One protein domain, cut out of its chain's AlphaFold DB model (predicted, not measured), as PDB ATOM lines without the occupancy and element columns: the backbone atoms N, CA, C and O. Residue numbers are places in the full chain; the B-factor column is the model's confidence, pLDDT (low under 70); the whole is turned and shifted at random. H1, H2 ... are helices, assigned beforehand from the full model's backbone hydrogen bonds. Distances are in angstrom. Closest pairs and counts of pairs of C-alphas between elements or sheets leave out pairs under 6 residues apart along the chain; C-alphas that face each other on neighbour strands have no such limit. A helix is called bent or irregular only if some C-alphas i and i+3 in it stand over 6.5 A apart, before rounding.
ATOM      1  N   PHE A   4      -8.724   3.496   2.609       36.81
ATOM      2  CA  PHE A   4      -9.145   2.176   2.126       36.81
ATOM      3  C   PHE A   4      -9.078   1.088   3.217       36.81
ATOM      4  O   PHE A   4     -10.012   0.311   3.390       36.81
ATOM      5  N   PHE A   5      -8.022   1.092   4.039       28.98
ATOM      6  CA  PHE A   5      -7.863   0.143   5.149       28.98
ATOM      7  C   PHE A   5      -8.866   0.390   6.280       28.98
ATOM      8  O   PHE A   5      -9.330  -0.558   6.906       28.98
ATOM      9  N   LYS A   6      -9.227   1.655   6.541       26.56
ATOM     10  CA  LYS A   6     -10.271   1.990   7.521       26.56
ATOM     11  C   LYS A   6     -11.650   1.537   7.047       26.56
ATOM     12  O   LYS A   6     -12.413   1.035   7.862       26.56
ATOM     13  N   MET A   7     -11.955   1.691   5.759       28.38
ATOM     14  CA  MET A   7     -13.241   1.286   5.193       28.38
ATOM     15  C   MET A   7     -13.437  -0.231   5.287       28.38
ATOM     16  O   MET A   7     -14.446  -0.650   5.841       28.38
ATOM     17  N   ILE A   8     -12.431  -1.021   4.881       40.19
ATOM     18  CA  ILE A   8     -12.439  -2.493   4.992       40.19
ATOM     19  C   ILE A   8     -12.630  -2.931   6.449       40.19
ATOM     20  O   ILE A   8     -13.485  -3.761   6.740       40.19
ATOM     21  N   LEU A   9     -11.878  -2.342   7.385       30.84
ATOM     22  CA  LEU A   9     -11.957  -2.714   8.798       30.84
ATOM     23  C   LEU A   9     -13.339  -2.407   9.403       30.84
ATOM     24  O   LEU A   9     -13.878  -3.218  10.152       30.84
ATOM     25  N   VAL A  10     -13.934  -1.260   9.062       32.38
ATOM     26  CA  VAL A  10     -15.256  -0.850   9.565       32.38
ATOM     27  C   VAL A  10     -16.369  -1.716   8.972       32.38
ATOM     28  O   VAL A  10     -17.243  -2.154   9.719       32.38
ATOM     29  N   THR A  11     -16.321  -2.036   7.674       41.09
ATOM     30  CA  THR A  11     -17.295  -2.951   7.056       41.09
ATOM     31  C   THR A  11     -17.205  -4.356   7.637       41.09
ATOM     32  O   THR A  11     -18.239  -4.951   7.929       41.09
ATOM     33  N   SER A  12     -15.995  -4.860   7.895       40.56
ATOM     34  CA  SER A  12     -15.810  -6.185   8.491       40.56
ATOM     35  C   SER A  12     -16.323  -6.239   9.933       40.56
ATOM     36  O   SER A  12     -17.028  -7.176  10.289       40.56
ATOM     37  N   ILE A  13     -16.051  -5.224  10.763       38.19
ATOM     38  CA  ILE A  13     -16.500  -5.187  12.170       38.19
ATOM     39  C   ILE A  13     -18.030  -5.110  12.279       38.19
ATOM     40  O   ILE A  13     -18.625  -5.828  13.083       38.19
ATOM     41  N   ILE A  14     -18.677  -4.270  11.463       44.38
ATOM     42  CA  ILE A  14     -20.145  -4.166  11.435       44.38
ATOM     43  C   ILE A  14     -20.753  -5.491  10.963       44.38
ATOM     44  O   ILE A  14     -21.728  -5.966  11.541       44.38
ATOM     45  N   TYR A  15     -20.142  -6.132   9.967       48.09
ATOM     46  CA  TYR A  15     -20.600  -7.415   9.453       48.09
ATOM     47  C   TYR A  15     -20.497  -8.545  10.489       48.09
ATOM     48  O   TYR A  15     -21.478  -9.252  10.715       48.09
ATOM     49  N   PHE A  16     -19.369  -8.661  11.196       49.34
ATOM     50  CA  PHE A  16     -19.207  -9.634  12.284       49.34
ATOM     51  C   PHE A  16     -20.252  -9.455  13.392       49.34
ATOM     52  O   PHE A  16     -20.761 -10.444  13.923       49.34
ATOM     53  N   ALA A  17     -20.605  -8.210  13.730       41.47
ATOM     54  CA  ALA A  17     -21.650  -7.933  14.711       41.47
ATOM     55  C   ALA A  17     -23.035  -8.387  14.215       41.47
ATOM     56  O   ALA A  17     -23.749  -9.065  14.950       41.47
ATOM     57  N   VAL A  18     -23.382  -8.091  12.958       52.97
ATOM     58  CA  VAL A  18     -24.668  -8.475  12.351       52.97
ATOM     59  C   VAL A  18     -24.807  -9.995  12.230       52.97
ATOM     60  O   VAL A  18     -25.851 -10.543  12.583       52.97
ATOM     61  N   VAL A  19     -23.753 -10.696  11.804       55.16
ATOM     62  CA  VAL A  19     -23.740 -12.165  11.705       55.16
ATOM     63  C   VAL A  19     -23.902 -12.804  13.085       55.16
ATOM     64  O   VAL A  19     -24.718 -13.707  13.254       55.16
ATOM     65  N   LYS A  20     -23.198 -12.299  14.105       56.88
ATOM     66  CA  LYS A  20     -23.311 -12.799  15.483       56.88
ATOM     67  C   LYS A  20     -24.715 -12.592  16.068       56.88
ATOM     68  O   LYS A  20     -25.234 -13.488  16.729       56.88
ATOM     69  N   THR A  21     -25.346 -11.449  15.801       54.50
ATOM     70  CA  THR A  21     -26.739 -11.188  16.198       54.50
ATOM     71  C   THR A  21     -27.717 -12.117  15.478       54.50
ATOM     72  O   THR A  21     -28.621 -12.653  16.115       54.50
ATOM     73  N   ALA A  22     -27.517 -12.369  14.183       57.22
ATOM     74  CA  ALA A  22     -28.350 -13.293  13.420       57.22
ATOM     75  C   ALA A  22     -28.216 -14.745  13.927       57.22
ATOM     76  O   ALA A  22     -29.224 -15.425  14.102       57.22
ATOM     77  N   TYR A  23     -27.002 -15.206  14.253       61.94
ATOM     78  CA  TYR A  23     -26.798 -16.529  14.860       61.94
ATOM     79  C   TYR A  23     -27.486 -16.651  16.223       61.94
ATOM     80  O   TYR A  23     -28.112 -17.674  16.491       61.94
ATOM     81  N   SER A  24     -27.424 -15.604  17.052       61.25
ATOM     82  CA  SER A  24     -28.115 -15.564  18.346       61.25
ATOM     83  C   SER A  24     -29.641 -15.604  18.191       61.25
ATOM     84  O   SER A  24     -30.313 -16.277  18.968       61.25
ATOM     85  N   TYR A  25     -30.195 -14.967  17.154       63.78
ATOM     86  CA  TYR A  25     -31.612 -15.115  16.811       63.78
ATOM     87  C   TYR A  25     -31.954 -16.568  16.443       63.78
ATOM     88  O   TYR A  25     -32.932 -17.114  16.948       63.78
ATOM     89  N   CYS A  26     -31.115 -17.237  15.644       65.75
ATOM     90  CA  CYS A  26     -31.318 -18.649  15.309       65.75
ATOM     91  C   CYS A  26     -31.178 -19.601  16.509       65.75
ATOM     92  O   CYS A  26     -31.709 -20.705  16.464       65.75
ATOM     93  N   GLU A  27     -30.442 -19.224  17.559       68.88
ATOM     94  CA  GLU A  27     -30.346 -20.004  18.804       68.88
ATOM     95  C   GLU A  27     -31.628 -19.950  19.639       68.88
ATOM     96  O   GLU A  27     -31.882 -20.877  20.402       68.88
ATOM     97  N   GLY A  28     -32.452 -18.913  19.461       65.69
ATOM     98  CA  GLY A  28     -33.795 -18.835  20.040       65.69
ATOM     99  C   GLY A  28     -34.853 -19.647  19.284       65.69
ATOM    100  O   GLY A  28     -35.996 -19.701  19.727       65.69
ATOM    101  N   LEU A  29     -34.496 -20.265  18.150       65.44
ATOM    102  CA  LEU A  29     -35.381 -21.117  17.355       65.44
ATOM    103  C   LEU A  29     -35.109 -22.597  17.660       65.44
ATOM    104  O   LEU A  29     -33.973 -23.063  17.558       65.44
ATOM    105  N   GLU A  30     -36.152 -23.361  17.985       64.38
ATOM    106  CA  GLU A  30     -36.026 -24.789  18.302       64.38
ATOM    107  C   GLU A  30     -36.039 -25.691  17.050       64.38
ATOM    108  O   GLU A  30     -36.590 -25.355  15.997       64.38
ATOM    109  N   GLY A  31     -35.422 -26.872  17.165       66.19
ATOM    110  CA  GLY A  31     -35.478 -27.932  16.155       66.19
ATOM    111  C   GLY A  31     -34.963 -27.528  14.765       66.19
ATOM    112  O   GLY A  31     -33.926 -26.875  14.616       66.19
ATOM    113  N   ASN A  32     -35.693 -27.940  13.724       65.69
ATOM    114  CA  ASN A  32     -35.308 -27.713  12.328       65.69
ATOM    115  C   ASN A  32     -35.290 -26.219  11.947       65.69
ATOM    116  O   ASN A  32     -34.540 -25.839  11.049       65.69
ATOM    117  N   ALA A  33     -36.045 -25.362  12.647       61.56
ATOM    118  CA  ALA A  33     -36.047 -23.914  12.420       61.56
ATOM    119  C   ALA A  33     -34.664 -23.309  12.689       61.56
ATOM    120  O   ALA A  33     -34.099 -22.625  11.832       61.56
ATOM    121  N   GLY A  34     -34.095 -23.606  13.864       65.06
ATOM    122  CA  GLY A  34     -32.776 -23.122  14.267       65.06
ATOM    123  C   GLY A  34     -31.665 -23.658  13.370       65.06
ATOM    124  O   GLY A  34     -30.783 -22.900  12.967       65.06
ATOM    125  N   PHE A  35     -31.734 -24.936  12.980       69.50
ATOM    126  CA  PHE A  35     -30.781 -25.524  12.035       69.50
ATOM    127  C   PHE A  35     -30.813 -24.819  10.668       69.50
ATOM    128  O   PHE A  35     -29.774 -24.350  10.204       69.50
ATOM    129  N   ASN A  36     -31.991 -24.679  10.052       63.56
ATOM    130  CA  ASN A  36     -32.134 -24.044   8.737       63.56
ATOM    131  C   ASN A  36     -31.741 -22.558   8.763       63.56
ATOM    132  O   ASN A  36     -31.118 -22.066   7.825       63.56
ATOM    133  N   CYS A  37     -32.025 -21.860   9.867       65.19
ATOM    134  CA  CYS A  37     -31.630 -20.468  10.083       65.19
ATOM    135  C   CYS A  37     -30.102 -20.320  10.114       65.19
ATOM    136  O   CYS A  37     -29.542 -19.480   9.407       65.19
ATOM    137  N   LYS A  38     -29.405 -21.203  10.841       67.81
ATOM    138  CA  LYS A  38     -27.934 -21.235  10.864       67.81
ATOM    139  C   LYS A  38     -27.343 -21.562   9.489       67.81
ATOM    140  O   LYS A  38     -26.354 -20.945   9.104       67.81
ATOM    141  N   GLN A  39     -27.957 -22.475   8.731       67.50
ATOM    142  CA  GLN A  39     -27.527 -22.792   7.363       67.50
ATOM    143  C   GLN A  39     -27.697 -21.604   6.407       67.50
ATOM    144  O   GLN A  39     -26.797 -21.329   5.619       67.50
ATOM    145  N   ALA A  40     -28.801 -20.855   6.509       64.88
ATOM    146  CA  ALA A  40     -29.023 -19.661   5.693       64.88
ATOM    147  C   ALA A  40     -27.980 -18.566   5.981       64.88
ATOM    148  O   ALA A  40     -27.437 -17.974   5.049       64.88
ATOM    149  N   ILE A  41     -27.647 -18.334   7.259       68.00
ATOM    150  CA  ILE A  41     -26.600 -17.374   7.645       68.00
ATOM    151  C   ILE A  41     -25.229 -17.825   7.140       68.00
ATOM    152  O   ILE A  41     -24.485 -17.012   6.597       68.00
ATOM    153  N   LEU A  42     -24.892 -19.106   7.299       67.25
ATOM    154  CA  LEU A  42     -23.629 -19.649   6.807       67.25
ATOM    155  C   LEU A  42     -23.512 -19.494   5.284       67.25
ATOM    156  O   LEU A  42     -22.474 -19.066   4.790       67.25
ATOM    157  N   ALA A  43     -24.583 -19.779   4.544       64.50
ATOM    158  CA  ALA A  43     -24.615 -19.632   3.094       64.50
ATOM    159  C   ALA A  43     -24.524 -18.161   2.638       64.50
ATOM    160  O   ALA A  43     -23.864 -17.874   1.640       64.50
ATOM    161  N   GLU A  44     -25.134 -17.216   3.362       68.69
ATOM    162  CA  GLU A  44     -24.945 -15.771   3.141       68.69
ATOM    163  C   GLU A  44     -23.489 -15.353   3.385       68.69
ATOM    164  O   GLU A  44     -22.925 -14.547   2.642       68.69
ATOM    165  N   GLN A  45     -22.880 -15.891   4.443       65.56
ATOM    166  CA  GLN A  45     -21.510 -15.573   4.821       65.56
ATOM    167  C   GLN A  45     -20.501 -16.075   3.800       65.56
ATOM    168  O   GLN A  45     -19.671 -15.291   3.343       65.56
ATOM    169  N   ILE A  46     -20.632 -17.330   3.372       65.75
ATOM    170  CA  ILE A  46     -19.798 -17.906   2.317       65.75
ATOM    171  C   ILE A  46     -19.910 -17.063   1.041       65.75
ATOM    172  O   ILE A  46     -18.887 -16.675   0.486       65.75
ATOM    173  N   GLN A  47     -21.124 -16.687   0.623       67.94
ATOM    174  CA  GLN A  47     -21.315 -15.851  -0.568       67.94
ATOM    175  C   GLN A  47     -20.622 -14.483  -0.457       67.94
ATOM    176  O   GLN A  47     -20.016 -14.020  -1.424       67.94
ATOM    177  N   LYS A  48     -20.670 -13.833   0.712       67.19
ATOM    178  CA  LYS A  48     -19.995 -12.542   0.938       67.19
ATOM    179  C   LYS A  48     -18.478 -12.658   0.996       67.19
ATOM    180  O   LYS A  48     -17.788 -11.785   0.473       67.19
ATOM    181  N   GLU A  49     -17.956 -13.708   1.617       69.12
ATOM    182  CA  GLU A  49     -16.517 -13.968   1.657       69.12
ATOM    183  C   GLU A  49     -15.984 -14.235   0.243       69.12
ATOM    184  O   GLU A  49     -15.019 -13.594  -0.184       69.12
ATOM    185  N   GLN A  50     -16.684 -15.077  -0.524       72.75
ATOM    186  CA  GLN A  50     -16.371 -15.370  -1.922       72.75
ATOM    187  C   GLN A  50     -16.442 -14.126  -2.821       72.75
ATOM    188  O   GLN A  50     -15.569 -13.938  -3.665       72.75
ATOM    189  N   TRP A  51     -17.403 -13.222  -2.598       76.19
ATOM    190  CA  TRP A  51     -17.560 -11.995  -3.390       76.19
ATOM    191  C   TRP A  51     -16.281 -11.150  -3.480       76.19
ATOM    192  O   TRP A  51     -15.965 -10.584  -4.527       76.19
ATOM    193  N   SER A  52     -15.532 -11.070  -2.378       76.56
ATOM    194  CA  SER A  52     -14.283 -10.303  -2.305       76.56
ATOM    195  C   SER A  52     -13.114 -10.936  -3.067       76.56
ATOM    196  O   SER A  52     -12.125 -10.257  -3.337       76.56
ATOM    197  N   LEU A  53     -13.235 -12.219  -3.412       84.00
ATOM    198  CA  LEU A  53     -12.226 -13.006  -4.121       84.00
ATOM    199  C   LEU A  53     -12.487 -13.059  -5.630       84.00
ATOM    200  O   LEU A  53     -11.578 -13.379  -6.392       84.00
ATOM    201  N   TYR A  54     -13.708 -12.741  -6.055       85.38
ATOM    202  CA  TYR A  54     -14.116 -12.755  -7.453       85.38
ATOM    203  C   TYR A  54     -13.478 -11.615  -8.250       85.38
ATOM    204  O   TYR A  54     -13.420 -10.463  -7.812       85.38
ATOM    205  N   SER A  55     -13.055 -11.934  -9.469       93.56
ATOM    206  CA  SER A  55     -12.743 -10.949 -10.499       93.56
ATOM    207  C   SER A  55     -13.978 -10.116 -10.858       93.56
ATOM    208  O   SER A  55     -15.118 -10.507 -10.608       93.56
ATOM    209  N   SER A  56     -13.774  -8.973 -11.521       93.50
ATOM    210  CA  SER A  56     -14.892  -8.132 -11.974       93.50
ATOM    211  C   SER A  56     -15.880  -8.891 -12.866       93.50
ATOM    212  O   SER A  56     -17.082  -8.642 -12.804       93.50
ATOM    213  N   ARG A  57     -15.379  -9.833 -13.678       95.12
ATOM    214  CA  ARG A  57     -16.210 -10.658 -14.557       95.12
ATOM    215  C   ARG A  57     -17.042 -11.665 -13.764       95.12
ATOM    216  O   ARG A  57     -18.244 -11.776 -13.978       95.12
ATOM    217  N   GLU A  58     -16.439 -12.337 -12.793       92.50
ATOM    218  CA  GLU A  58     -17.149 -13.255 -11.896       92.50
ATOM    219  C   GLU A  58     -18.211 -12.529 -11.055       92.50
ATOM    220  O   GLU A  58     -19.311 -13.047 -10.875       92.50
ATOM    221  N   GLN A  59     -17.947 -11.298 -10.607       85.94
ATOM    222  CA  GLN A  59     -18.943 -10.474  -9.906       85.94
ATOM    223  C   GLN A  59     -20.137 -10.104 -10.803       85.94
ATOM    224  O   GLN A  59     -21.285 -10.121 -10.347       85.94
ATOM    225  N   GLU A  60     -19.897  -9.795 -12.080       91.75
ATOM    226  CA  GLU A  60     -20.954  -9.532 -13.067       91.75
ATOM    227  C   GLU A  60     -21.830 -10.775 -13.297       91.75
ATOM    228  O   GLU A  60     -23.065 -10.696 -13.243       91.75
ATOM    229  N   LEU A  61     -21.196 -11.934 -13.495       92.94
ATOM    230  CA  LEU A  61     -21.879 -13.216 -13.660       92.94
ATOM    231  C   LEU A  61     -22.683 -13.577 -12.406       92.94
ATOM    232  O   LEU A  61     -23.872 -13.873 -12.507       92.94
ATOM    233  N   ALA A  62     -22.076 -13.476 -11.219       88.88
ATOM    234  CA  ALA A  62     -22.732 -13.755  -9.944       88.88
ATOM    235  C   ALA A  62     -23.943 -12.846  -9.700       88.88
ATOM    236  O   ALA A  62     -24.983 -13.329  -9.254       88.88
ATOM    237  N   SER A  63     -23.833 -11.555 -10.034       84.44
ATOM    238  CA  SER A  63     -24.953 -10.607  -9.956       84.44
ATOM    239  C   SER A  63     -26.098 -11.003 -10.883       84.44
ATOM    240  O   SER A  63     -27.269 -10.941 -10.505       84.44
ATOM    241  N   SER A  64     -25.765 -11.396 -12.113       88.62
ATOM    242  CA  SER A  64     -26.749 -11.751 -13.134       88.62
ATOM    243  C   SER A  64     -27.489 -13.038 -12.779       88.62
ATOM    244  O   SER A  64     -28.718 -13.063 -12.870       88.62
ATOM    245  N   ILE A  65     -26.764 -14.055 -12.303       89.31
ATOM    246  CA  ILE A  65     -27.331 -15.310 -11.790       89.31
ATOM    247  C   ILE A  65     -28.286 -15.010 -10.629       89.31
ATOM    248  O   ILE A  65     -29.455 -15.393 -10.699       89.31
ATOM    249  N   GLY A  66     -27.840 -14.224  -9.642       82.44
ATOM    250  CA  GLY A  66     -28.652 -13.864  -8.477       82.44
ATOM    251  C   GLY A  66     -29.929 -13.125  -8.820       82.44
ATOM    252  O   GLY A  66     -30.984 -13.419  -8.260       82.44
ATOM    253  N   ARG A  67     -29.877 -12.210  -9.790       83.88
ATOM    254  CA  ARG A  67     -31.068 -11.505 -10.268       83.88
ATOM    255  C   ARG A  67     -32.057 -12.451 -10.951       83.88
ATOM    256  O   ARG A  67     -33.250 -12.369 -10.675       83.88
ATOM    257  N   ILE A  68     -31.584 -13.332 -11.835       86.00
ATOM    258  CA  ILE A  68     -32.451 -14.280 -12.556       86.00
ATOM    259  C   ILE A  68     -33.114 -15.248 -11.574       86.00
ATOM    260  O   ILE A  68     -34.328 -15.441 -11.621       86.00
ATOM    261  N   ASN A  69     -32.336 -15.813 -10.656       85.00
ATOM    262  CA  ASN A  69     -32.835 -16.737  -9.647       85.00
ATOM    263  C   ASN A  69     -33.799 -16.060  -8.667       85.00
ATOM    264  O   ASN A  69     -34.839 -16.636  -8.353       85.00
ATOM    265  N   TYR A  70     -33.518 -14.825  -8.238       79.25
ATOM    266  CA  TYR A  70     -34.447 -14.049  -7.414       79.25
ATOM    267  C   TYR A  70     -35.794 -13.843  -8.114       79.25
ATOM    268  O   TYR A  70     -36.839 -14.103  -7.521       79.25
ATOM    269  N   GLU A  71     -35.786 -13.417  -9.378       80.75
ATOM    270  CA  GLU A  71     -37.023 -13.220 -10.139       80.75
ATOM    271  C   GLU A  71     -37.783 -14.531 -10.344       80.75
ATOM    272  O   GLU A  71     -39.001 -14.577 -10.164       80.75
ATOM    273  N   PHE A  72     -37.074 -15.623 -10.642       85.00
ATOM    274  CA  PHE A  72     -37.685 -16.942 -10.750       85.00
ATOM    275  C   PHE A  72     -38.342 -17.360  -9.427       85.00
ATOM    276  O   PHE A  72     -39.501 -17.781  -9.428       85.00
ATOM    277  N   PHE A  73     -37.643 -17.203  -8.300       79.38
ATOM    278  CA  PHE A  73     -38.172 -17.509  -6.973       79.38
ATOM    279  C   PHE A  73     -39.381 -16.637  -6.627       79.38
ATOM    280  O   PHE A  73     -40.392 -17.150  -6.156       79.38
ATOM    281  N   ARG A  74     -39.321 -15.332  -6.906       79.12
ATOM    282  CA  ARG A  74     -40.422 -14.391  -6.657       79.12
ATOM    283  C   ARG A  74     -41.704 -14.798  -7.382       79.12
ATOM    284  O   ARG A  74     -42.792 -14.606  -6.845       79.12
ATOM    285  N   VAL A  75     -41.578 -15.335  -8.594       79.12
ATOM    286  CA  VAL A  75     -42.714 -15.757  -9.424       79.12
ATOM    287  C   VAL A  75     -43.225 -17.147  -9.039       79.12
ATOM    288  O   VAL A  75     -44.434 -17.356  -9.011       79.12
ATOM    289  N   ASN A  76     -42.331 -18.091  -8.740       81.19
ATOM    290  CA  ASN A  76     -42.686 -19.511  -8.619       81.19
ATOM    291  C   ASN A  76     -42.693 -20.041  -7.174       81.19
ATOM    292  O   ASN A  76     -43.249 -21.104  -6.914       81.19
ATOM    293  N   GLY A  77     -42.069 -19.336  -6.230       72.06
ATOM    294  CA  GLY A  77     -41.905 -19.766  -4.836       72.06
ATOM    295  C   GLY A  77     -40.820 -20.828  -4.608       72.06
ATOM    296  O   GLY A  77     -40.685 -21.338  -3.498       72.06
ATOM    297  N   TYR A  78     -40.045 -21.178  -5.636       79.75
ATOM    298  CA  TYR A  78     -38.914 -22.110  -5.567       79.75
ATOM    299  C   TYR A  78     -37.828 -21.703  -6.571       79.75
ATOM    300  O   TYR A  78     -38.097 -20.919  -7.476       79.75
ATOM    301  N   LEU A  79     -36.603 -22.216  -6.415       82.12
ATOM    302  CA  LEU A  79     -35.515 -22.021  -7.382       82.12
ATOM    303  C   LEU A  79     -35.434 -23.164  -8.397       82.12
ATOM    304  O   LEU A  79     -35.751 -24.303  -8.048       82.12
ATOM    305  N   PRO A  80     -34.956 -22.904  -9.627       83.00
ATOM    306  CA  PRO A  80     -34.734 -23.970 -10.588       83.00
ATOM    307  C   PRO A  80     -33.684 -24.948 -10.046       83.00
ATOM    308  O   PRO A  80     -32.646 -24.541  -9.521       83.00
ATOM    309  N   GLN A  81     -33.943 -26.248 -10.186       88.19
ATOM    310  CA  GLN A  81     -32.966 -27.273  -9.830       88.19
ATOM    311  C   GLN A  81     -31.716 -27.119 -10.703       88.19
ATOM    312  O   GLN A  81     -31.818 -26.867 -11.906       88.19
ATOM    313  N   VAL A  82     -30.532 -27.284 -10.112       90.88
ATOM    314  CA  VAL A  82     -29.262 -27.190 -10.840       90.88
ATOM    315  C   VAL A  82     -29.036 -28.492 -11.615       90.88
ATOM    316  O   VAL A  82     -28.707 -29.529 -11.046       90.88
ATOM    317  N   THR A  83     -29.271 -28.436 -12.921       93.19
ATOM    318  CA  THR A  83     -29.159 -29.531 -13.897       93.19
ATOM    319  C   THR A  83     -28.344 -29.036 -15.088       93.19
ATOM    320  O   THR A  83     -28.147 -27.830 -15.238       93.19
ATOM    321  N   ASN A  84     -27.891 -29.932 -15.966       92.75
ATOM    322  CA  ASN A  84     -27.136 -29.517 -17.150       92.75
ATOM    323  C   ASN A  84     -27.958 -28.574 -18.043       92.75
ATOM    324  O   ASN A  84     -27.428 -27.592 -18.558       92.75
ATOM    325  N   GLU A  85     -29.261 -28.830 -18.183       94.12
ATOM    326  CA  GLU A  85     -30.169 -28.007 -18.976       94.12
ATOM    327  C   GLU A  85     -30.347 -26.609 -18.376       94.12
ATOM    328  O   GLU A  85     -30.256 -25.608 -19.091       94.12
ATOM    329  N   THR A  86     -30.571 -26.515 -17.062       94.44
ATOM    330  CA  THR A  86     -30.766 -25.220 -16.391       94.44
ATOM    331  C   THR A  86     -29.475 -24.410 -16.325       94.44
ATOM    332  O   THR A  86     -29.520 -23.195 -16.508       94.44
ATOM    333  N   VAL A  87     -28.324 -25.065 -16.151       94.75
ATOM    334  CA  VAL A  87     -27.002 -24.427 -16.232       94.75
ATOM    335  C   VAL A  87     -26.752 -23.879 -17.634       94.75
ATOM    336  O   VAL A  87     -26.354 -22.726 -17.766       94.75
ATOM    337  N   ALA A  88     -27.027 -24.657 -18.685       94.38
ATOM    338  CA  ALA A  88     -26.858 -24.198 -20.062       94.38
ATOM    339  C   ALA A  88     -27.777 -23.008 -20.385       94.38
ATOM    340  O   ALA A  88     -27.342 -22.026 -20.986       94.38
ATOM    341  N   ALA A  89     -29.041 -23.058 -19.949       94.06
ATOM    342  CA  ALA A  89     -29.980 -21.952 -20.116       94.06
ATOM    343  C   ALA A  89     -29.522 -20.684 -19.375       94.06
ATOM    344  O   ALA A  89     -29.582 -19.588 -19.938       94.06
ATOM    345  N   MET A  90     -29.024 -20.831 -18.143       95.38
ATOM    346  CA  MET A  90     -28.460 -19.731 -17.360       95.38
ATOM    347  C   MET A  90     -27.234 -19.133 -18.054       95.38
ATOM    348  O   MET A  90     -27.209 -17.930 -18.305       95.38
ATOM    349  N   ALA A  91     -26.256 -19.968 -18.421       95.75
ATOM    350  CA  ALA A  91     -25.021 -19.555 -19.081       95.75
ATOM    351  C   ALA A  91     -25.300 -18.785 -20.381       95.75
ATOM    352  O   ALA A  91     -24.758 -17.700 -20.581       95.75
ATOM    353  N   ASN A  92     -26.225 -19.278 -21.211       96.12
ATOM    354  CA  ASN A  92     -26.659 -18.578 -22.421       96.12
ATOM    355  C   ASN A  92     -27.319 -17.226 -22.108       96.12
ATOM    356  O   ASN A  92     -27.055 -16.239 -22.790       96.12
ATOM    357  N   SER A  93     -28.160 -17.167 -21.071       95.38
ATOM    358  CA  SER A  93     -28.895 -15.948 -20.697       95.38
ATOM    359  C   SER A  93     -27.983 -14.834 -20.184       95.38
ATOM    360  O   SER A  93     -28.280 -13.658 -20.387       95.38
ATOM    361  N   ILE A  94     -26.881 -15.190 -19.525       94.69
ATOM    362  CA  ILE A  94     -25.910 -14.234 -18.970       94.69
ATOM    363  C   ILE A  94     -24.687 -14.028 -19.877       94.69
ATOM    364  O   ILE A  94     -23.777 -13.286 -19.515       94.69
ATOM    365  N   GLY A  95     -24.656 -14.682 -21.044       95.75
ATOM    366  CA  GLY A  95     -23.530 -14.615 -21.975       95.75
ATOM    367  C   GLY A  95     -22.224 -15.132 -21.369       95.75
ATOM    368  O   GLY A  95     -21.182 -14.508 -21.568       95.75
ATOM    369  N   ALA A  96     -22.287 -16.215 -20.591       96.38
ATOM    370  CA  ALA A  96     -21.106 -16.871 -20.043       96.38
ATOM    371  C   ALA A  96     -20.385 -17.689 -21.124       96.38
ATOM    372  O   ALA A  96     -21.025 -18.356 -21.942       96.38
ATOM    373  N   SER A  97     -19.056 -17.656 -21.126       95.81
ATOM    374  CA  SER A  97     -18.235 -18.495 -21.997       95.81
ATOM    375  C   SER A  97     -18.082 -19.918 -21.441       95.81
ATOM    376  O   SER A  97     -18.431 -20.214 -20.297       95.81
ATOM    377  N   ASN A  98     -17.554 -20.839 -22.254       93.81
ATOM    378  CA  ASN A  98     -17.389 -22.244 -21.852       93.81
ATOM    379  C   ASN A  98     -16.448 -22.412 -20.648       93.81
ATOM    380  O   ASN A  98     -16.663 -23.268 -19.797       93.81
ATOM    381  N   ASP A  99     -15.407 -21.592 -20.585       95.81
ATOM    382  CA  ASP A  99     -14.435 -21.497 -19.500       95.81
ATOM    383  C   ASP A  99     -15.030 -20.910 -18.206       95.81
ATOM    384  O   ASP A  99     -14.515 -21.177 -17.122       95.81
ATOM    385  N   GLU A 100     -16.167 -20.216 -18.289       96.75
ATOM    386  CA  GLU A 100     -16.906 -19.679 -17.140       96.75
ATOM    387  C   GLU A 100     -17.947 -20.675 -16.582       96.75
ATOM    388  O   GLU A 100     -18.507 -20.449 -15.508       96.75
ATOM    389  N   LEU A 101     -18.207 -21.808 -17.252       95.19
ATOM    390  CA  LEU A 101     -19.272 -22.747 -16.858       95.19
ATOM    391  C   LEU A 101     -19.097 -23.319 -15.448       95.19
ATOM    392  O   LEU A 101     -20.081 -23.456 -14.723       95.19
ATOM    393  N   SER A 102     -17.865 -23.624 -15.038       94.12
ATOM    394  CA  SER A 102     -17.592 -24.115 -13.680       94.12
ATOM    395  C   SER A 102     -18.031 -23.103 -12.620       94.12
ATOM    396  O   SER A 102     -18.650 -23.484 -11.628       94.12
ATOM    397  N   PHE A 103     -17.789 -21.813 -12.872       93.88
ATOM    398  CA  PHE A 103     -18.224 -20.727 -11.998       93.88
ATOM    399  C   PHE A 103     -19.752 -20.607 -11.971       93.88
ATOM    400  O   PHE A 103     -20.348 -20.490 -10.900       93.88
ATOM    401  N   VAL A 104     -20.412 -20.700 -13.133       94.88
ATOM    402  CA  VAL A 104     -21.883 -20.676 -13.221       94.88
ATOM    403  C   VAL A 104     -22.501 -21.814 -12.403       94.88
ATOM    404  O   VAL A 104     -23.429 -21.575 -11.630       94.88
ATOM    405  N   ILE A 105     -21.968 -23.035 -12.522       93.94
ATOM    406  CA  ILE A 105     -22.434 -24.207 -11.766       93.94
ATOM    407  C   ILE A 105     -22.247 -24.000 -10.263       93.94
ATOM    408  O   ILE A 105     -23.181 -24.239  -9.493       93.94
ATOM    409  N   GLU A 106     -21.060 -23.567  -9.828       90.25
ATOM    410  CA  GLU A 106     -20.782 -23.298  -8.414       90.25
ATOM    411  C   GLU A 106     -21.764 -22.262  -7.861       90.25
ATOM    412  O   GLU A 106     -22.426 -22.496  -6.846       90.25
ATOM    413  N   ARG A 107     -21.926 -21.145  -8.578       89.31
ATOM    414  CA  ARG A 107     -22.786 -20.046  -8.154       89.31
ATOM    415  C   ARG A 107     -24.249 -20.468  -8.063       89.31
ATOM    416  O   ARG A 107     -24.896 -20.170  -7.061       89.31
ATOM    417  N   MET A 108     -24.763 -21.180  -9.068       90.19
ATOM    418  CA  MET A 108     -26.139 -21.684  -9.062       90.19
ATOM    419  C   MET A 108     -26.391 -22.649  -7.900       90.19
ATOM    420  O   MET A 108     -27.430 -22.551  -7.249       90.19
ATOM    421  N   ASN A 109     -25.447 -23.547  -7.596       87.44
ATOM    422  CA  ASN A 109     -25.560 -24.442  -6.441       87.44
ATOM    423  C   ASN A 109     -25.552 -23.671  -5.114       87.44
ATOM    424  O   ASN A 109     -26.358 -23.966  -4.230       87.44
ATOM    425  N   GLY A 110     -24.684 -22.664  -4.988       81.38
ATOM    426  CA  GLY A 110     -24.628 -21.803  -3.807       81.38
ATOM    427  C   GLY A 110     -25.947 -21.069  -3.554       81.38
ATOM    428  O   GLY A 110     -26.444 -21.055  -2.427       81.38
ATOM    429  N   GLU A 111     -26.565 -20.515  -4.600       81.56
ATOM    430  CA  GLU A 111     -27.882 -19.878  -4.477       81.56
ATOM    431  C   GLU A 111     -28.988 -20.882  -4.169       81.56
ATOM    432  O   GLU A 111     -29.811 -20.625  -3.291       81.56
ATOM    433  N   TYR A 112     -28.987 -22.045  -4.824       83.56
ATOM    434  CA  TYR A 112     -29.956 -23.100  -4.539       83.56
ATOM    435  C   TYR A 112     -29.940 -23.495  -3.057       83.56
ATOM    436  O   TYR A 112     -30.988 -23.530  -2.409       83.56
ATOM    437  N   ALA A 113     -28.751 -23.714  -2.491       74.62
ATOM    438  CA  ALA A 113     -28.586 -24.022  -1.075       74.62
ATOM    439  C   ALA A 113     -29.061 -22.873  -0.167       74.62
ATOM    440  O   ALA A 113     -29.784 -23.112   0.803       74.62
ATOM    441  N   TYR A 114     -28.712 -21.628  -0.503       72.94
ATOM    442  CA  TYR A 114     -29.107 -20.443   0.259       72.94
ATOM    443  C   TYR A 114     -30.629 -20.257   0.323       72.94
ATOM    444  O   TYR A 114     -31.205 -20.175   1.410       72.94
ATOM    445  N   TYR A 115     -31.306 -20.244  -0.826       72.31
ATOM    446  CA  TYR A 115     -32.756 -20.055  -0.870       72.31
ATOM    447  C   TYR A 115     -33.514 -21.274  -0.340       72.31
ATOM    448  O   TYR A 115     -34.566 -21.102   0.273       72.31
ATOM    449  N   SER A 116     -32.988 -22.494  -0.505       72.56
ATOM    450  CA  SER A 116     -33.558 -23.679   0.148       72.56
ATOM    451  C   SER A 116     -33.529 -23.534   1.671       72.56
ATOM    452  O   SER A 116     -34.523 -23.836   2.331       72.56
ATOM    453  N   ALA A 117     -32.421 -23.050   2.238       66.19
ATOM    454  CA  ALA A 117     -32.328 -22.801   3.670       66.19
ATOM    455  C   ALA A 117     -33.328 -21.718   4.115       66.19
ATOM    456  O   ALA A 117     -34.051 -21.923   5.090       66.19
ATOM    457  N   LEU A 118     -33.448 -20.615   3.366       66.00
ATOM    458  CA  LEU A 118     -34.420 -19.551   3.654       66.00
ATOM    459  C   LEU A 118     -35.877 -20.021   3.580       66.00
ATOM    460  O   LEU A 118     -36.667 -19.711   4.472       66.00
ATOM    461  N   ASN A 119     -36.244 -20.780   2.544       66.88
ATOM    462  CA  ASN A 119     -37.607 -21.281   2.385       66.88
ATOM    463  C   ASN A 119     -37.980 -22.237   3.527       66.88
ATOM    464  O   ASN A 119     -39.074 -22.157   4.083       66.88
ATOM    465  N   ASN A 120     -37.037 -23.077   3.957       65.69
ATOM    466  CA  ASN A 120     -37.249 -23.960   5.099       65.69
ATOM    467  C   ASN A 120     -37.427 -23.182   6.415       65.69
ATOM    468  O   ASN A 120     -38.264 -23.564   7.235       65.69
ATOM    469  N   VAL A 121     -36.698 -22.078   6.621       62.81
ATOM    470  CA  VAL A 121     -36.926 -21.178   7.771       62.81
ATOM    471  C   VAL A 121     -38.324 -20.571   7.706       62.81
ATOM    472  O   VAL A 121     -39.061 -20.640   8.687       62.81
ATOM    473  N   SER A 122     -38.711 -20.019   6.553       61.91
ATOM    474  CA  SER A 122     -40.018 -19.379   6.375       61.91
ATOM    475  C   SER A 122     -41.178 -20.353   6.594       61.91
ATOM    476  O   SER A 122     -42.116 -20.018   7.319       61.91
ATOM    477  N   SER A 123     -41.098 -21.572   6.046       61.16
ATOM    478  CA  SER A 123     -42.115 -22.602   6.282       61.16
ATOM    479  C   SER A 123     -42.188 -22.980   7.756       61.16
ATOM    480  O   SER A 123     -43.281 -23.025   8.303       61.16
ATOM    481  N   THR A 124     -41.043 -23.180   8.420       59.22
ATOM    482  CA  THR A 124     -41.047 -23.587   9.832       59.22
ATOM    483  C   THR A 124     -41.662 -22.513  10.733       59.22
ATOM    484  O   THR A 124     -42.436 -22.838  11.626       59.22
ATOM    485  N   LEU A 125     -41.370 -21.231  10.484       57.88
ATOM    486  CA  LEU A 125     -41.988 -20.123  11.224       57.88
ATOM    487  C   LEU A 125     -43.506 -20.072  11.007       57.88
ATOM    488  O   LEU A 125     -44.260 -19.975  11.970       57.88
ATOM    489  N   ARG A 126     -43.962 -20.224   9.757       63.69
ATOM    490  CA  ARG A 126     -45.393 -20.275   9.430       63.69
ATOM    491  C   ARG A 126     -46.100 -21.458  10.097       63.69
ATOM    492  O   ARG A 126     -47.230 -21.317  10.554       63.69
ATOM    493  N   ASP A 127     -45.456 -22.620  10.152       58.78
ATOM    494  CA  ASP A 127     -46.023 -23.817  10.777       58.78
ATOM    495  C   ASP A 127     -46.145 -23.651  12.304       58.78
ATOM    496  O   ASP A 127     -47.141 -24.079  12.888       58.78
ATOM    497  N   ILE A 128     -45.193 -22.955  12.940       55.25
ATOM    498  CA  ILE A 128     -45.277 -22.556  14.355       55.25
ATOM    499  C   ILE A 128     -46.450 -21.591  14.584       55.25
ATOM    500  O   ILE A 128     -47.248 -21.821  15.493       55.25
ATOM    501  N   ASP A 129     -46.607 -20.558  13.750       60.47
ATOM    502  CA  ASP A 129     -47.728 -19.610  13.856       60.47
ATOM    503  C   ASP A 129     -49.086 -20.319  13.716       60.47
ATOM    504  O   ASP A 129     -50.019 -20.066  14.484       60.47
ATOM    505  N   ASN A 130     -49.196 -21.255  12.770       63.44
ATOM    506  CA  ASN A 130     -50.398 -22.065  12.579       63.44
ATOM    507  C   ASN A 130     -50.705 -22.939  13.803       63.44
ATOM    508  O   ASN A 130     -51.857 -23.004  14.232       63.44
ATOM    509  N   LEU A 131     -49.692 -23.576  14.397       55.53
ATOM    510  CA  LEU A 131     -49.856 -24.362  15.621       55.53
ATOM    511  C   LEU A 131     -50.351 -23.491  16.786       55.53
ATOM    512  O   LEU A 131     -51.295 -23.876  17.474       55.53
ATOM    513  N   ILE A 132     -49.762 -22.307  16.982       58.00
ATOM    514  CA  ILE A 132     -50.186 -21.348  18.015       58.00
ATOM    515  C   ILE A 132     -51.644 -20.924  17.792       58.00
ATOM    516  O   ILE A 132     -52.435 -20.910  18.735       58.00
ATOM    517  N   ASN A 133     -52.030 -20.628  16.550       63.34
ATOM    518  CA  ASN A 133     -53.407 -20.270  16.206       63.34
ATOM    519  C   ASN A 133     -54.393 -21.417  16.465       63.34
ATOM    520  O   ASN A 133     -55.486 -21.181  16.982       63.34
ATOM    521  N   ASN A 134     -54.015 -22.659  16.162       57.12
ATOM    522  CA  ASN A 134     -54.837 -23.840  16.431       57.12
ATOM    523  C   ASN A 134     -55.025 -24.073  17.939       57.12
ATOM    524  O   ASN A 134     -56.154 -24.255  18.394       57.12
ATOM    525  N   ILE A 135     -53.953 -23.939  18.732       58.91
ATOM    526  CA  ILE A 135     -54.014 -23.988  20.202       58.91
ATOM    527  C   ILE A 135     -54.950 -22.896  20.742       58.91
ATOM    528  O   ILE A 135     -55.845 -23.182  21.534       58.91
ATOM    529  N   ASN A 136     -54.776 -21.651  20.291       64.88
ATOM    530  CA  ASN A 136     -55.546 -20.502  20.779       64.88
ATOM    531  C   ASN A 136     -57.019 -20.529  20.350       64.88
ATOM    532  O   ASN A 136     -57.867 -19.956  21.031       64.88
ATOM    533  N   SER A 137     -57.330 -21.180  19.230       72.44
ATOM    534  CA  SER A 137     -58.703 -21.344  18.744       72.44
ATOM    535  C   SER A 137     -59.403 -22.586  19.305       72.44
ATOM    536  O   SER A 137     -60.603 -22.739  19.095       72.44
ATOM    537  N   GLY A 138     -58.688 -23.458  20.028       51.97
ATOM    538  CA  GLY A 138     -59.223 -24.737  20.506       51.97
ATOM    539  C   GLY A 138     -59.521 -25.733  19.379       51.97
ATOM    540  O   GLY A 138     -60.296 -26.665  19.580       51.97
TER     541      GLY A 138
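Overview. This is residues 4 to 138 of the 140 residues of an uncharacterized protein of Thiothrix sp (UniProt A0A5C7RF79). One very long helix, H5, is the spine of a flat, open model: H3 and H4 pack on its first part, and H2 packs on its middle. H1 folds against H2 in a hairpin that opens away from its turn, and residues 4 to 14 of H1 and 129 to 138 at the far end stick out. The printed part has 135 residues with five named helices, H1 to H5 in order, and no named strand: all helix. It is loose, with a radius of gyration of the C-alphas of 17.9 A, and spans 59 by 43 by 20 A.

Arrangement. H1, residues 4 to 27, touches H2, residues 31 to 51, with residues 19 to 27 alone, closest at C-alphas 26 and 34, 4.8 A; this hairpin has a shallow tilt of 13 degrees, opposite ways. The hub is H5, residues 98 to 137. Its residues 110 to 125 touch H2, closest at C-alphas 40 and 117, 5.0 A, at a shallow tilt of 29 degrees, opposite ways. H3, residues 56 to 76, touches H5, closest at C-alphas 62 and 107, 6.5 A, at a steep tilt of 36 degrees, only just past shallow. H4, residues 84 to 94, is about perpendicular to H5 at 75 degrees and touches it, closest at C-alphas 87 and 105, 6.4 A. H4 also touches H3, closest at C-alphas 64 and 94, 6.4 A. H1 and H5 are apart. Every O i to N i+4 pair is within hydrogen-bond range in H1, H2, H3 and H4, and 34 of 36 in H5.

Along the chain. H1 is 34.9 A long from C-alpha 4 at (-9.145, 2.176, 2.126), H2 30.9 A, H3 30.2 A and H5 57.9 A, ending at C-alpha 137 at (-58.703, -21.344, 18.744). H5 is irregular: C-alphas 99 and 102 are 7.1 A apart.

Size, cuts and confidence. The two C-alphas farthest apart are those of Asp 99 and Gly 138, 60.1 A. The printed part has no cut, and no link is long. Confidence is under 70 at residues 4 to 49, 117 to 136 and 138.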